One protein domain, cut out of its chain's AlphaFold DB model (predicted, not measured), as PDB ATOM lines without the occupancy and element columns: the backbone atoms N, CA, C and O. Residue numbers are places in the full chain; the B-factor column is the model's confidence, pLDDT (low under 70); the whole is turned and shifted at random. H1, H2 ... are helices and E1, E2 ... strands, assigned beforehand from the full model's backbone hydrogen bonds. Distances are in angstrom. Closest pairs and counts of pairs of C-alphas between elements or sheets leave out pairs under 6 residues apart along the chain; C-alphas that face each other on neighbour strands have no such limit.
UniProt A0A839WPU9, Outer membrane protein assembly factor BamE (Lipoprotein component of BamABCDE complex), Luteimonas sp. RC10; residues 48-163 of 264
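This is residues 48 to 163 of the 264 residues of the protein "Outer membrane protein assembly factor BamE (Lipoprotein component of BamABCDE complex)" of Luteimonas sp. RC10 (UniProt A0A839WPU9). What does the model look like? A small antiparallel sheet of three strands, E1 E2 E3, has the short helices H2 and H4 over opposite faces, and the long helix H5 leads away from this body as an arm, with residues 151 to 163 sticking out. What is it made of? The printed part has 116 residues, with H1 H2 H3 H4 E1 E2 E3 H5 in order along it, and its class is mixed, helices and strands. How large is it? It is compact, with a radius of gyration of the C-alphas of 15.5 A, and spans 54 by 36 by 28 A, the arm adding to its length.

Where are the first helices? H1 is residues 48 to 52, with C-alpha 48 at (167.305, 151.260, 139.086); H2 is 58 to 63, H3 is 70 to 74 and H4 is 82 to 89. Where are the strands? E1 is residues 103 to 109, 19.9 A long; E2 is 120 to 126, 19.8 A; E3 is 132 to 138, 17.7 A. Where does the last helix end? H5, residues 144 to 163, is 28.5 A long and ends with C-alpha 163 at (164.176, 119.903, 121.145).

How is the sheet joined? It is a meander, each strand the antiparallel neighbour of the one before; E1 and E2 are a hairpin, with N 106 and O 122 2.8 A apart, and E2 and E3 are another, with N 123 and O 136 2.9 A apart, both within hydrogen-bond range. What is on the sheet? H1 only grazes it with residues 49 to 52. H2 lies over E1 at a height over the sheet of 10.4 A, and the closest C-alphas are those of Gln 61 and Val 107, 6.5 A; H4, on the opposite face, has a height of 9.0 A, and its closest C-alphas to E3 are those of Arg 82 and Ser 132, 7.4 A. What does H5 touch? With residues 144 to 145 alone it touches H3, the closest C-alphas being those of Arg 74 and Met 145, 6.1 A. How are the helix backbones? In H1, H2, H3, H4 and H5 every O i to N i+4 pair is within hydrogen-bond range.

How far does it reach? The two C-alphas farthest apart, those of Pro 99 and Cys 163, are 54.3 A apart. Is there a cut or a long link? The printed part has no cut, and the link from H4 to E1, residues 90 to 102, is long. Where is confidence low? The mean pLDDT of the printed part is 72.7, and residues 48 to 64, 94 to 101, 115 to 117, 141, 144 to 158 and 160 to 163 are under 70.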
ATOM      1  N   ILE A  48     168.480 151.106 139.952       49.47
ATOM      2  CA  ILE A  48     167.305 151.260 139.086       49.47
ATOM      3  C   ILE A  48     165.993 151.031 139.859       49.47
ATOM      4  O   ILE A  48     165.027 151.754 139.646       49.47
ATOM      5  N   SER A  49     165.941 150.066 140.778       50.25
ATOM      6  CA  SER A  49     164.748 149.784 141.590       50.25
ATOM      7  C   SER A  49     164.498 150.853 142.654       50.25
ATOM      8  O   SER A  49     163.345 151.130 142.958       50.25
ATOM      9  N   GLU A  50     165.559 151.463 143.194       52.09
ATOM     10  CA  GLU A  50     165.473 152.609 144.115       52.09
ATOM     11  C   GLU A  50     164.864 153.835 143.411       52.09
ATOM     12  O   GLU A  50     163.987 154.503 143.950       52.09
ATOM     13  N   LEU A  51     165.281 154.087 142.162       49.41
ATOM     14  CA  LEU A  51     164.761 155.178 141.336       49.41
ATOM     15  C   LEU A  51     163.303 154.936 140.910       49.41
ATOM     16  O   LEU A  51     162.483 155.852 140.915       49.41
ATOM     17  N   LEU A  52     162.975 153.689 140.566       50.75
ATOM     18  CA  LEU A  52     161.628 153.272 140.172       50.75
ATOM     19  C   LEU A  52     160.684 153.048 141.354       50.75
ATOM     20  O   LEU A  52     159.505 152.825 141.125       50.75
ATOM     21  N   PHE A  53     161.161 153.058 142.595       55.88
ATOM     22  CA  PHE A  53     160.327 152.927 143.784       55.88
ATOM     23  C   PHE A  53     161.063 153.545 144.982       55.88
ATOM     24  O   PHE A  53     161.702 152.804 145.741       55.88
ATOM     25  N   PRO A  54     160.960 154.876 145.184       55.97
ATOM     26  CA  PRO A  54     161.535 155.539 146.344       55.97
ATOM     27  C   PRO A  54     161.098 154.820 147.617       55.97
ATOM     28  O   PRO A  54     159.973 154.311 147.713       55.97
ATOM     29  N   ASN A  55     162.005 154.731 148.580       50.53
ATOM     30  CA  ASN A  55     161.780 153.978 149.799       50.53
ATOM     31  C   ASN A  55     160.721 154.696 150.657       50.53
ATOM     32  O   ASN A  55     161.034 155.583 151.446       50.53
ATOM     33  N   LEU A  56     159.442 154.369 150.461       55.69
ATOM     34  CA  LEU A  56     158.382 154.794 151.373       55.69
ATOM     35  C   LEU A  56     158.666 154.148 152.729       55.69
ATOM     36  O   LEU A  56     158.953 152.947 152.767       55.69
ATOM     37  N   ALA A  57     158.559 154.904 153.822       53.78
ATOM     38  CA  ALA A  57     158.670 154.333 155.161       53.78
ATOM     39  C   ALA A  57     157.722 153.128 155.279       53.78
ATOM     40  O   ALA A  57     156.561 153.206 154.869       53.78
ATOM     41  N   ALA A  58     158.218 152.006 155.808       50.62
ATOM     42  CA  ALA A  58     157.473 150.746 155.867       50.62
ATOM     43  C   ALA A  58     156.104 150.899 156.553       50.62
ATOM     44  O   ALA A  58     155.148 150.227 156.181       50.62
ATOM     45  N   GLU A  59     155.986 151.831 157.500       48.09
ATOM     46  CA  GLU A  59     154.728 152.169 158.163       48.09
ATOM     47  C   GLU A  59     153.692 152.816 157.238       48.09
ATOM     48  O   GLU A  59     152.503 152.535 157.361       48.09
ATOM     49  N   GLU A  60     154.118 153.650 156.292       54.62
ATOM     50  CA  GLU A  60     153.212 154.310 155.352       54.62
ATOM     51  C   GLU A  60     152.697 153.310 154.312       54.62
ATOM     52  O   GLU A  60     151.500 153.253 154.041       54.62
ATOM     53  N   GLN A  61     153.573 152.410 153.847       53.44
ATOM     54  CA  GLN A  61     153.185 151.255 153.027       53.44
ATOM     55  C   GLN A  61     152.255 150.294 153.795       53.44
ATOM     56  O   GLN A  61     151.324 149.712 153.236       53.44
ATOM     57  N   ALA A  62     152.489 150.114 155.100       49.69
ATOM     58  CA  ALA A  62     151.672 149.254 155.949       49.69
ATOM     59  C   ALA A  62     150.298 149.866 156.251       49.69
ATOM     60  O   ALA A  62     149.328 149.119 156.378       49.69
ATOM     61  N   ARG A  63     150.169 151.194 156.320       58.00
ATOM     62  CA  ARG A  63     148.878 151.873 156.525       58.00
ATOM     63  C   ARG A  63     148.083 152.026 155.230       58.00
ATOM     64  O   ARG A  63     146.868 151.853 155.245       58.00
ATOM     65  N   GLN A  64     148.752 152.282 154.109       62.38
ATOM     66  CA  GLN A  64     148.114 152.585 152.830       62.38
ATOM     67  C   GLN A  64     148.288 151.409 151.877       62.38
ATOM     68  O   GLN A  64     149.362 151.164 151.344       62.38
ATOM     69  N   GLY A  65     147.221 150.635 151.692       70.69
ATOM     70  CA  GLY A  65     147.195 149.533 150.741       70.69
ATOM     71  C   GLY A  65     145.782 149.312 150.231       70.69
ATOM     72  O   GLY A  65     144.844 149.316 151.024       70.69
ATOM     73  N   ILE A  66     145.634 149.135 148.922       81.06
ATOM     74  CA  ILE A  66     144.363 148.722 148.327       81.06
ATOM     75  C   ILE A  66     144.288 147.197 148.290       81.06
ATOM     76  O   ILE A  66     145.297 146.513 148.097       81.06
ATOM     77  N   PHE A  67     143.081 146.669 148.465       84.25
ATOM     78  CA  PHE A  67     142.795 145.254 148.273       84.25
ATOM     79  C   PHE A  67     142.256 145.078 146.865       84.25
ATOM     80  O   PHE A  67     141.186 145.588 146.544       84.25
ATOM     81  N   VAL A  68     143.023 144.390 146.028       81.50
ATOM     82  CA  VAL A  68     142.667 144.139 144.632       81.50
ATOM     83  C   VAL A  68     142.770 142.646 144.401       81.50
ATOM     84  O   VAL A  68     143.767 142.023 144.774       81.50
ATOM     85  N   SER A  69     141.737 142.060 143.807       79.50
ATOM     86  CA  SER A  69     141.753 140.639 143.478       79.50
ATOM     87  C   SER A  69     142.784 140.339 142.389       79.50
ATOM     88  O   SER A  69     143.086 141.160 141.521       79.50
ATOM     89  N   GLU A  70     143.296 139.110 142.372       79.38
ATOM     90  CA  GLU A  70     144.207 138.661 141.313       79.38
ATOM     91  C   GLU A  70     143.575 138.801 139.916       79.38
ATOM     92  O   GLU A  70     144.244 139.164 138.949       79.38
ATOM     93  N   ALA A  71     142.265 138.561 139.812       80.94
ATOM     94  CA  ALA A  71     141.515 138.706 138.570       80.94
ATOM     95  C   ALA A  71     141.464 140.164 138.082       80.94
ATOM     96  O   ALA A  71     141.566 140.406 136.883       80.94
ATOM     97  N   GLU A  72     141.339 141.136 138.987       83.88
ATOM     98  CA  GLU A  72     141.417 142.563 138.654       83.88
ATOM     99  C   GLU A  72     142.822 142.966 138.216       83.88
ATOM    100  O   GLU A  72     142.967 143.659 137.210       83.88
ATOM    101  N   LEU A  73     143.858 142.461 138.894       84.38
ATOM    102  CA  LEU A  73     145.247 142.709 138.505       84.38
ATOM    103  C   LEU A  73     145.583 142.127 137.130       84.38
ATOM    104  O   LEU A  73     146.329 142.749 136.382       84.38
ATOM    105  N   ARG A  74     145.013 140.974 136.755       85.19
ATOM    106  CA  ARG A  74     145.165 140.410 135.400       85.19
ATOM    107  C   ARG A  74     144.523 141.267 134.307       85.19
ATOM    108  O   ARG A  74     144.911 141.155 133.149       85.19
ATOM    109  N   ARG A  75     143.534 142.100 134.646       87.19
ATOM    110  CA  ARG A  75     142.905 143.031 133.694       87.19
ATOM    111  C   ARG A  75     143.705 144.315 133.508       87.19
ATOM    112  O   ARG A  75     143.401 145.075 132.592       87.19
ATOM    113  N   LEU A  76     144.699 144.562 134.358       87.69
ATOM    114  CA  LEU A  76     145.566 145.719 134.245       87.69
ATOM    115  C   LEU A  76     146.578 145.496 133.112       87.69
ATOM    116  O   LEU A  76     147.554 144.766 133.266       87.69
ATOM    117  N   VAL A  77     146.339 146.145 131.975       88.31
ATOM    118  CA  VAL A  77     147.146 146.008 130.754       88.31
ATOM    119  C   VAL A  77     147.588 147.372 130.218       88.31
ATOM    120  O   VAL A  77     147.035 148.413 130.577       88.31
ATOM    121  N   LEU A  78     148.593 147.373 129.340       89.69
ATOM    122  CA  LEU A  78     149.042 148.585 128.648       89.69
ATOM    123  C   LEU A  78     147.942 149.166 127.741       89.69
ATOM    124  O   LEU A  78     147.067 148.453 127.255       89.69
ATOM    125  N   GLY A  79     147.998 150.474 127.494       89.56
ATOM    126  CA  GLY A  79     147.055 151.210 126.648       89.56
ATOM    127  C   GLY A  79     145.737 151.597 127.326       89.56
ATOM    128  O   GLY A  79     144.954 152.356 126.742       89.56
ATOM    129  N   MET A  80     145.493 151.131 128.558       92.88
ATOM    130  CA  MET A  80     144.335 151.528 129.364       92.88
ATOM    131  C   MET A  80     144.356 153.024 129.669       92.88
ATOM    132  O   MET A  80     145.402 153.594 129.980       92.88
ATOM    133  N   THR A  81     143.185 153.649 129.625       93.50
ATOM    134  CA  THR A  81     143.004 155.049 130.020       93.50
ATOM    135  C   THR A  81     143.106 155.210 131.537       93.50
ATOM    136  O   THR A  81     142.752 154.297 132.286       93.50
ATOM    137  N   ARG A  82     143.484 156.403 132.011       90.62
ATOM    138  CA  ARG A  82     143.446 156.755 133.446       90.62
ATOM    139  C   ARG A  82     142.119 156.401 134.119       90.62
ATOM    140  O   ARG A  82     142.118 155.846 135.209       90.62
ATOM    141  N   ARG A  83     140.987 156.656 133.453       91.44
ATOM    142  CA  ARG A  83     139.651 156.297 133.962       91.44
ATOM    143  C   ARG A  83     139.476 154.795 134.160       91.44
ATOM    144  O   ARG A  83     138.883 154.388 135.149       91.44
ATOM    145  N   GLN A  84     139.972 153.979 133.234       93.88
ATOM    146  CA  GLN A  84     139.906 152.522 133.363       93.88
ATOM    147  C   GLN A  84     140.813 152.021 134.490       93.88
ATOM    148  O   GLN A  84     140.402 151.148 135.244       93.88
ATOM    149  N   VAL A  85     142.008 152.603 134.644       91.88
ATOM    150  CA  VAL A  85     142.900 152.274 135.767       91.88
ATOM    151  C   VAL A  85     142.266 152.672 137.103       91.88
ATOM    152  O   VAL A  85     142.243 151.854 138.016       91.88
ATOM    153  N   LEU A  86     141.661 153.861 137.201       91.06
ATOM    154  CA  LEU A  86     140.904 154.291 138.386       91.06
ATOM    155  C   LEU A  86     139.733 153.358 138.698       91.06
ATOM    156  O   LEU A  86     139.495 153.051 139.857       91.06
ATOM    157  N   ALA A  87     139.010 152.892 137.680       90.88
ATOM    158  CA  ALA A  87     137.905 151.961 137.877       90.88
ATOM    159  C   ALA A  87     138.368 150.591 138.406       90.88
ATOM    160  O   ALA A  87     137.586 149.903 139.051       90.88
ATOM    161  N   LEU A  88     139.617 150.195 138.132       90.44
ATOM    162  CA  LEU A  88     140.186 148.931 138.605       90.44
ATOM    163  C   LEU A  88     140.876 149.044 139.966       90.44
ATOM    164  O   LEU A  88     140.750 148.144 140.785       90.44
ATOM    165  N   LEU A  89     141.659 150.102 140.178       88.69
ATOM    166  CA  LEU A  89     142.575 150.219 141.318       88.69
ATOM    167  C   LEU A  89     142.196 151.347 142.284       88.69
ATOM    168  O   LEU A  89     142.792 151.471 143.350       88.69
ATOM    169  N   GLY A  90     141.227 152.186 141.922       87.44
ATOM    170  CA  GLY A  90     140.915 153.400 142.663       87.44
ATOM    171  C   GLY A  90     141.967 154.505 142.483       87.44
ATOM    172  O   GLY A  90     142.870 154.395 141.639       87.44
ATOM    173  N   PRO A  91     141.839 155.606 143.247       83.31
ATOM    174  CA  PRO A  91     142.776 156.721 143.188       83.31
ATOM    175  C   PRO A  91     144.195 156.283 143.585       83.31
ATOM    176  O   PRO A  91     144.350 155.438 144.472       83.31
ATOM    177  N   PRO A  92     145.239 156.837 142.942       78.31
ATOM    178  CA  PRO A  92     146.614 156.530 143.309       78.31
ATOM    179  C   PRO A  92     146.923 157.032 144.722       78.31
ATOM    180  O   PRO A  92     146.471 158.101 145.125       78.31
ATOM    181  N   GLN A  93     147.718 156.258 145.461       72.06
ATOM    182  CA  GLN A  93     148.139 156.607 146.825       72.06
ATOM    183  C   GLN A  93     149.305 157.597 146.822       72.06
ATOM    184  O   GLN A  93     149.436 158.405 147.735       72.06
ATOM    185  N   PHE A  94     150.129 157.551 145.773       64.75
ATOM    186  CA  PHE A  94     151.249 158.461 145.584       64.75
ATOM    187  C   PHE A  94     151.150 159.113 144.212       64.75
ATOM    188  O   PHE A  94     150.987 158.448 143.184       64.75
ATOM    189  N   SER A  95     151.270 160.430 144.228       60.50
ATOM    190  CA  SER A  95     151.332 161.298 143.067       60.50
ATOM    191  C   SER A  95     152.545 162.196 143.250       60.50
ATOM    192  O   SER A  95     152.663 162.793 144.319       60.50
ATOM    193  N   ASP A  96     153.418 162.318 142.248       56.03
ATOM    194  CA  ASP A  96     154.716 163.024 142.323       56.03
ATOM    195  C   ASP A  96     154.632 164.557 142.547       56.03
ATOM    196  O   ASP A  96     155.501 165.311 142.120       56.03
ATOM    197  N   GLY A  97     153.565 165.067 143.166       50.59
ATOM    198  CA  GLY A  97     153.361 166.491 143.442       50.59
ATOM    199  C   GLY A  97     153.106 167.346 142.195       50.59
ATOM    200  O   GLY A  97     152.968 168.561 142.306       50.59
ATOM    201  N   LEU A  98     153.032 166.733 141.009       56.22
ATOM    202  CA  LEU A  98     152.698 167.403 139.756       56.22
ATOM    203  C   LEU A  98     151.175 167.598 139.621       56.22
ATOM    204  O   LEU A  98     150.416 166.721 140.037       56.22
ATOM    205  N   PRO A  99     150.719 168.693 138.974       46.66
ATOM    206  CA  PRO A  99     149.294 169.011 138.815       46.66
ATOM    207  C   PRO A  99     148.507 167.938 138.045       46.66
ATOM    208  O   PRO A  99     147.310 167.783 138.257       46.66
ATOM    209  N   GLU A 100     149.179 167.152 137.201       59.94
ATOM    210  CA  GLU A 100     148.634 165.918 136.643       59.94
ATOM    211  C   GLU A 100     149.751 164.859 136.590       59.94
ATOM    212  O   GLU A 100     150.552 164.843 135.648       59.94
ATOM    213  N   PRO A 101     149.856 163.971 137.596       66.38
ATOM    214  CA  PRO A 101     150.951 163.015 137.677       66.38
ATOM    215  C   PRO A 101     150.890 162.104 136.459       66.38
ATOM    216  O   PRO A 101     149.863 161.474 136.207       66.38
ATOM    217  N   ARG A 102     151.971 162.055 135.678       80.81
ATOM    218  CA  ARG A 102     152.129 161.082 134.582       80.81
ATOM    219  C   ARG A 102     152.508 159.699 135.092       80.81
ATOM    220  O   ARG A 102     152.612 158.763 134.312       80.81
ATOM    221  N   GLU A 103     152.702 159.578 136.391       82.12
ATOM    222  CA  GLU A 103     153.139 158.374 137.057       82.12
ATOM    223  C   GLU A 103     152.270 158.160 138.288       82.12
ATOM    224  O   GLU A 103     152.108 159.061 139.113       82.12
ATOM    225  N   TRP A 104     151.663 156.981 138.373       86.81
ATOM    226  CA  TRP A 104     150.848 156.559 139.506       86.81
ATOM    227  C   TRP A 104     151.529 155.391 140.194       86.81
ATOM    228  O   TRP A 104     151.922 154.426 139.535       86.81
ATOM    229  N   SER A 105     151.645 155.465 141.518       84.44
ATOM    230  CA  SER A 105     152.159 154.362 142.330       84.44
ATOM    231  C   SER A 105     151.099 153.859 143.311       84.44
ATOM    232  O   SER A 105     150.360 154.638 143.917       84.44
ATOM    233  N   TYR A 106     151.055 152.540 143.467       86.31
ATOM    234  CA  TYR A 106     150.112 151.810 144.304       86.31
ATOM    235  C   TYR A 106     150.838 150.811 145.197       86.31
ATOM    236  O   TYR A 106     151.805 150.167 144.781       86.31
ATOM    237  N   VAL A 107     150.299 150.623 146.396       86.12
ATOM    238  CA  VAL A 107     150.620 149.519 147.293       86.12
ATOM    239  C   VAL A 107     149.399 148.596 147.335       86.12
ATOM    240  O   VAL A 107     148.301 149.003 147.717       86.12
ATOM    241  N   ILE A 108     149.573 147.355 146.892       85.56
ATOM    242  CA  ILE A 108     148.523 146.351 146.725       85.56
ATOM    243  C   ILE A 108     148.746 145.238 147.739       85.56
ATOM    244  O   ILE A 108     149.824 144.643 147.800       85.56
ATOM    245  N   LYS A 109     147.710 144.931 148.514       82.06
ATOM    246  CA  LYS A 109     147.740 143.873 149.523       82.06
ATOM    247  C   LYS A 109     146.851 142.708 149.091       82.06
ATOM    248  O   LYS A 109     145.707 142.947 148.702       82.06
ATOM    249  N   PRO A 110     147.317 141.452 149.207       75.69
ATOM    250  CA  PRO A 110     146.499 140.289 148.867       75.69
ATOM    251  C   PRO A 110     145.369 140.051 149.879       75.69
ATOM    252  O   PRO A 110     144.343 139.472 149.534       75.69
ATOM    253  N   SER A 111     145.536 140.489 151.131       74.75
ATOM    254  CA  SER A 111     144.502 140.387 152.163       74.75
ATOM    255  C   SER A 111     144.670 141.451 153.256       74.75
ATOM    256  O   SER A 111     145.774 141.975 153.427       74.75
ATOM    257  N   PRO A 112     143.625 141.746 154.056       72.25
ATOM    258  CA  PRO A 112     143.708 142.688 155.180       72.25
ATOM    259  C   PRO A 112     144.730 142.326 156.256       72.25
ATOM    260  O   PRO A 112     145.158 143.198 157.005       72.25
ATOM    261  N   ARG A 113     145.116 141.049 156.338       75.44
ATOM    262  CA  ARG A 113     146.107 140.538 157.297       75.44
ATOM    263  C   ARG A 113     147.472 140.288 156.660       75.44
ATOM    264  O   ARG A 113     148.337 139.722 157.319       75.44
ATOM    265  N   ALA A 114     147.644 140.662 155.392       70.25
ATOM    266  CA  ALA A 114     148.882 140.430 154.672       70.25
ATOM    267  C   ALA A 114     150.048 141.129 155.371       70.25
ATOM    268  O   ALA A 114     149.948 142.302 155.752       70.25
ATOM    269  N   ALA A 115     151.159 140.412 155.517       69.56
ATOM    270  CA  ALA A 115     152.387 141.011 156.010       69.56
ATOM    271  C   ALA A 115     152.914 142.044 154.998       69.56
ATOM    272  O   ALA A 115     152.663 141.955 153.795       69.56
ATOM    273  N   VAL A 116     153.725 143.001 155.459       68.44
ATOM    274  CA  VAL A 116     154.381 143.975 154.563       68.44
ATOM    275  C   VAL A 116     155.208 143.261 153.484       68.44
ATOM    276  O   VAL A 116     155.207 143.675 152.331       68.44
ATOM    277  N   ALA A 117     155.833 142.128 153.818       67.81
ATOM    278  CA  ALA A 117     156.593 141.306 152.872       67.81
ATOM    279  C   ALA A 117     155.737 140.675 151.752       67.81
ATOM    280  O   ALA A 117     156.262 140.323 150.699       67.81
ATOM    281  N   GLU A 118     154.427 140.543 151.963       70.81
ATOM    282  CA  GLU A 118     153.469 140.025 150.978       70.81
ATOM    283  C   GLU A 118     152.859 141.144 150.123       70.81
ATOM    284  O   GLU A 118     152.023 140.897 149.252       70.81
ATOM    285  N   THR A 119     153.251 142.389 150.390       78.88
ATOM    286  CA  THR A 119     152.701 143.564 149.736       78.88
ATOM    287  C   THR A 119     153.409 143.831 148.413       78.88
ATOM    288  O   THR A 119     154.631 143.795 148.285       78.88
ATOM    289  N   CYS A 120     152.595 144.127 147.415       84.00
ATOM    290  CA  CYS A 120     152.984 144.377 146.046       84.00
ATOM    291  C   CYS A 120     153.028 145.877 145.769       84.00
ATOM    292  O   CYS A 120     152.034 146.566 145.968       84.00
ATOM    293  N   ARG A 121     154.138 146.398 145.248       84.00
ATOM    294  CA  ARG A 121     154.198 147.772 144.731       84.00
ATOM    295  C   ARG A 121     153.987 147.750 143.228       84.00
ATOM    296  O   ARG A 121     154.666 146.997 142.535       84.00
ATOM    297  N   ALA A 122     153.063 148.563 142.731       86.62
ATOM    298  CA  ALA A 122     152.820 148.735 141.304       86.62
ATOM    299  C   ALA A 122     153.038 150.192 140.911       86.62
ATOM    300  O   ALA A 122     152.615 151.103 141.620       86.62
ATOM    301  N   ARG A 123     153.682 150.405 139.769       86.56
ATOM    302  CA  ARG A 123     153.907 151.723 139.186       86.56
ATOM    303  C   ARG A 123     153.446 151.726 137.742       86.56
ATOM    304  O   ARG A 123     153.754 150.797 136.998       86.56
ATOM    305  N   ILE A 124     152.688 152.750 137.371       87.94
ATOM    306  CA  ILE A 124     152.049 152.886 136.063       87.94
ATOM    307  C   ILE A 124     152.428 154.244 135.482       87.94
ATOM    308  O   ILE A 124     152.232 155.268 136.134       87.94
ATOM    309  N   TRP A 125     152.921 154.252 134.247       88.69
ATOM    310  CA  TRP A 125     153.241 155.474 133.507       88.69
ATOM    311  C   TRP A 125     152.182 155.765 132.455       88.69
ATOM    312  O   TRP A 125     151.764 154.858 131.734       88.69
ATOM    313  N   PHE A 126     151.807 157.032 132.319       88.75
ATOM    314  CA  PHE A 126     150.833 157.528 131.356       88.75
ATOM    315  C   PHE A 126     151.474 158.504 130.368       88.75
ATOM    316  O   PHE A 126     152.326 159.321 130.730       88.75
ATOM    317  N   ASP A 127     151.048 158.434 129.110       88.19
ATOM    318  CA  ASP A 127     151.381 159.444 128.108       88.19
ATOM    319  C   ASP A 127     150.525 160.717 128.254       88.19
ATOM    320  O   ASP A 127     149.736 160.882 129.186       88.19
ATOM    321  N   LYS A 128     150.716 161.651 127.316       87.69
ATOM    322  CA  LYS A 128     149.958 162.907 127.224       87.69
ATOM    323  C   LYS A 128     148.474 162.704 126.885       87.69
ATOM    324  O   LYS A 128     147.681 163.597 127.150       87.69
ATOM    325  N   ASP A 129     148.121 161.558 126.307       89.56
ATOM    326  CA  ASP A 129     146.762 161.194 125.902       89.56
ATOM    327  C   ASP A 129     146.073 160.354 126.997       89.56
ATOM    328  O   ASP A 129     145.007 159.768 126.792       89.56
ATOM    329  N   ASN A 130     146.680 160.312 128.190       89.38
ATOM    330  CA  ASN A 130     146.198 159.623 129.376       89.38
ATOM    331  C   ASN A 130     146.037 158.110 129.198       89.38
ATOM    332  O   ASN A 130     145.172 157.497 129.835       89.38
ATOM    333  N   ARG A 131     146.914 157.501 128.389       92.06
ATOM    334  CA  ARG A 131     147.020 156.049 128.206       92.06
ATOM    335  C   ARG A 131     148.256 155.484 128.884       92.06
ATOM    336  O   ARG A 131     149.325 156.088 128.865       92.06
ATOM    337  N   SER A 132     148.107 154.307 129.484       91.31
ATOM    338  CA  SER A 132     149.217 153.609 130.128       91.31
ATOM    339  C   SER A 132     150.242 153.137 129.093       91.31
ATOM    340  O   SER A 132     149.910 152.457 128.122       91.31
ATOM    341  N   THR A 133     151.505 153.492 129.307       89.88
ATOM    342  CA  THR A 133     152.639 153.155 128.428       89.88
ATOM    343  C   THR A 133     153.632 152.197 129.074       89.88
ATOM    344  O   THR A 133     154.418 151.566 128.366       89.88
ATOM    345  N   GLY A 134     153.570 152.044 130.397       85.81
ATOM    346  CA  GLY A 134     154.385 151.097 131.143       85.81
ATOM    347  C   GLY A 134     153.730 150.717 132.464       85.81
ATOM    348  O   GLY A 134     153.001 151.519 133.054       85.81
ATOM    349  N   ILE A 135     154.017 149.500 132.922       87.00
ATOM    350  CA  ILE A 135     153.579 148.970 134.214       87.00
ATOM    351  C   ILE A 135     154.737 148.162 134.797       87.00
ATOM    352  O   ILE A 135     155.277 147.283 134.125       87.00
ATOM    353  N   ALA A 136     155.127 148.468 136.030       84.75
ATOM    354  CA  ALA A 136     156.165 147.750 136.758       84.75
ATOM    355  C   ALA A 136     155.643 147.285 138.114       84.75
ATOM    356  O   ALA A 136     154.902 148.004 138.783       84.75
ATOM    357  N   PHE A 137     156.079 146.097 138.531       85.12
ATOM    358  CA  PHE A 137     155.728 145.509 139.819       85.12
ATOM    359  C   PHE A 137     156.974 145.178 140.632       85.12
ATOM    360  O   PHE A 137     157.981 144.724 140.084       85.12
ATOM    361  N   GLN A 138     156.875 145.343 141.947       79.88
ATOM    362  CA  GLN A 138     157.894 144.933 142.898       79.88
ATOM    363  C   GLN A 138     157.267 144.193 144.094       79.88
ATOM    364  O   GLN A 138     156.247 144.652 144.608       79.88
ATOM    365  N   PRO A 139     157.879 143.090 144.571       75.00
ATOM    366  CA  PRO A 139     159.030 142.392 143.982       75.00
ATOM    367  C   PRO A 139     158.702 141.746 142.623       75.00
ATOM    368  O   PRO A 139     157.540 141.618 142.241       75.00
ATOM    369  N   ALA A 140     159.728 141.359 141.863       70.44
ATOM    370  CA  ALA A 140     159.530 140.674 140.585       70.44
ATOM    371  C   ALA A 140     158.687 139.396 140.786       70.44
ATOM    372  O   ALA A 140     158.926 138.634 141.718       70.44
ATOM    373  N   GLY A 141     157.678 139.176 139.936       68.06
ATOM    374  CA  GLY A 141     156.738 138.052 140.084       68.06
ATOM    375  C   GLY A 141     155.597 138.285 141.085       68.06
ATOM    376  O   GLY A 141     154.843 137.359 141.382       68.06
ATOM    377  N   CYS A 142     155.442 139.504 141.605       74.44
ATOM    378  CA  CYS A 142     154.277 139.886 142.405       74.44
ATOM    379  C   CYS A 142     152.975 139.849 141.576       74.44
ATOM    380  O   CYS A 142     151.973 139.300 142.030       74.44
ATOM    381  N   ALA A 143     152.981 140.404 140.359       71.06
ATOM    382  CA  ALA A 143     151.782 140.433 139.530       71.06
ATOM    383  C   ALA A 143     151.432 139.045 138.981       71.06
ATOM    384  O   ALA A 143     152.336 138.307 138.576       71.06
ATOM    385  N   PRO A 144     150.136 138.707 138.863       65.12
ATOM    386  CA  PRO A 144     149.716 137.433 138.290       65.12
ATOM    387  C   PRO A 144     150.219 137.230 136.858       65.12
ATOM    388  O   PRO A 144     150.677 136.142 136.526       65.12
ATOM    389  N   MET A 145     150.252 138.291 136.044       54.66
ATOM    390  CA  MET A 145     150.812 138.217 134.688       54.66
ATOM    391  C   MET A 145     152.319 137.935 134.695       54.66
ATOM    392  O   MET A 145     152.791 137.128 133.905       54.66
ATOM    393  N   ALA A 146     153.071 138.503 135.646       52.25
ATOM    394  CA  ALA A 146     154.501 138.225 135.773       52.25
ATOM    395  C   ALA A 146     154.770 136.763 136.178       52.25
ATOM    396  O   ALA A 146     155.773 136.188 135.768       52.25
ATOM    397  N   ARG A 147     153.878 136.134 136.958       52.44
ATOM    398  CA  ARG A 147     153.989 134.705 137.307       52.44
ATOM    399  C   ARG A 147     153.696 133.800 136.116       52.44
ATOM    400  O   ARG A 147     154.417 132.826 135.908       52.44
ATOM    401  N   ASP A 148     152.663 134.126 135.341       51.66
ATOM    402  CA  ASP A 148     152.276 133.360 134.156       51.66
ATOM    403  C   ASP A 148     153.322 133.491 133.033       51.66
ATOM    404  O   ASP A 148     153.744 132.471 132.494       51.66
ATOM    405  N   GLU A 149     153.870 134.685 132.785       52.28
ATOM    406  CA  GLU A 149     154.968 134.906 131.827       52.28
ATOM    407  C   GLU A 149     156.282 134.237 132.252       52.28
ATOM    408  O   GLU A 149     156.982 133.673 131.415       52.28
ATOM    409  N   VAL A 150     156.631 134.240 133.546       55.34
ATOM    410  CA  VAL A 150     157.816 133.513 134.040       55.34
ATOM    411  C   VAL A 150     157.618 132.005 133.898       55.34
ATOM    412  O   VAL A 150     158.547 131.296 133.506       55.34
ATOM    413  N   ARG A 151     156.412 131.493 134.166       55.00
ATOM    414  CA  ARG A 151     156.080 130.076 133.977       55.00
ATOM    415  C   ARG A 151     156.096 129.685 132.504       55.00
ATOM    416  O   ARG A 151     156.623 128.621 132.182       55.00
ATOM    417  N   GLU A 152     155.578 130.530 131.623       54.16
ATOM    418  CA  GLU A 152     155.557 130.319 130.176       54.16
ATOM    419  C   GLU A 152     156.947 130.477 129.556       54.16
ATOM    420  O   GLU A 152     157.355 129.639 128.760       54.16
ATOM    421  N   GLY A 153     157.744 131.444 130.010       56.50
ATOM    422  CA  GLY A 153     159.155 131.592 129.657       56.50
ATOM    423  C   GLY A 153     159.999 130.406 130.125       56.50
ATOM    424  O   GLY A 153     160.799 129.874 129.357       56.50
ATOM    425  N   ALA A 154     159.770 129.907 131.344       60.16
ATOM    426  CA  ALA A 154     160.413 128.696 131.856       60.16
ATOM    427  C   ALA A 154     159.913 127.420 131.155       60.16
ATOM    428  O   ALA A 154     160.659 126.450 131.014       60.16
ATOM    429  N   ALA A 155     158.658 127.382 130.708       59.19
ATOM    430  CA  ALA A 155     158.122 126.287 129.901       59.19
ATOM    431  C   ALA A 155     158.677 126.322 128.469       59.19
ATOM    432  O   ALA A 155     159.052 125.281 127.940       59.19
ATOM    433  N   ALA A 156     158.803 127.503 127.863       59.84
ATOM    434  CA  ALA A 156     159.403 127.706 126.552       59.84
ATOM    435  C   ALA A 156     160.904 127.387 126.567       59.84
ATOM    436  O   ALA A 156     161.389 126.739 125.645       59.84
ATOM    437  N   ALA A 157     161.626 127.765 127.627       61.72
ATOM    438  CA  ALA A 157     163.019 127.374 127.832       61.72
ATOM    439  C   ALA A 157     163.157 125.848 127.951       61.72
ATOM    440  O   ALA A 157     163.970 125.257 127.248       61.72
ATOM    441  N   ARG A 158     162.293 125.191 128.742       69.19
ATOM    442  CA  ARG A 158     162.262 123.721 128.848       69.19
ATOM    443  C   ARG A 158     161.936 123.029 127.522       69.19
ATOM    444  O   ARG A 158     162.560 122.026 127.208       69.19
ATOM    445  N   ARG A 159     161.012 123.570 126.719       70.31
ATOM    446  CA  ARG A 159     160.689 123.044 125.378       70.31
ATOM    447  C   ARG A 159     161.853 123.200 124.396       70.31
ATOM    448  O   ARG A 159     162.104 122.283 123.626       70.31
ATOM    449  N   ARG A 160     162.590 124.317 124.444       63.84
ATOM    450  CA  ARG A 160     163.801 124.512 123.623       63.84
ATOM    451  C   ARG A 160     164.905 123.535 124.018       63.84
ATOM    452  O   ARG A 160     165.444 122.875 123.144       63.84
ATOM    453  N   SER A 161     165.160 123.366 125.317       62.66
ATOM    454  CA  SER A 161     166.116 122.367 125.814       62.66
ATOM    455  C   SER A 161     165.700 120.922 125.519       62.66
ATOM    456  O   SER A 161     166.560 120.058 125.453       62.66
ATOM    457  N   ALA A 162     164.404 120.646 125.338       62.00
ATOM    458  CA  ALA A 162     163.912 119.320 124.965       62.00
ATOM    459  C   ALA A 162     164.002 119.031 123.451       62.00
ATOM    460  O   ALA A 162     164.157 117.873 123.077       62.00
ATOM    461  N   CYS A 163     163.920 120.053 122.586       47.94
ATOM    462  CA  CYS A 163     164.176 119.903 121.145       47.94
ATOM    463  C   CYS A 163     165.672 119.900 120.802       47.94
ATOM    464  O   CYS A 163     166.059 119.297 119.806       47.94
TER     465      CYS A 163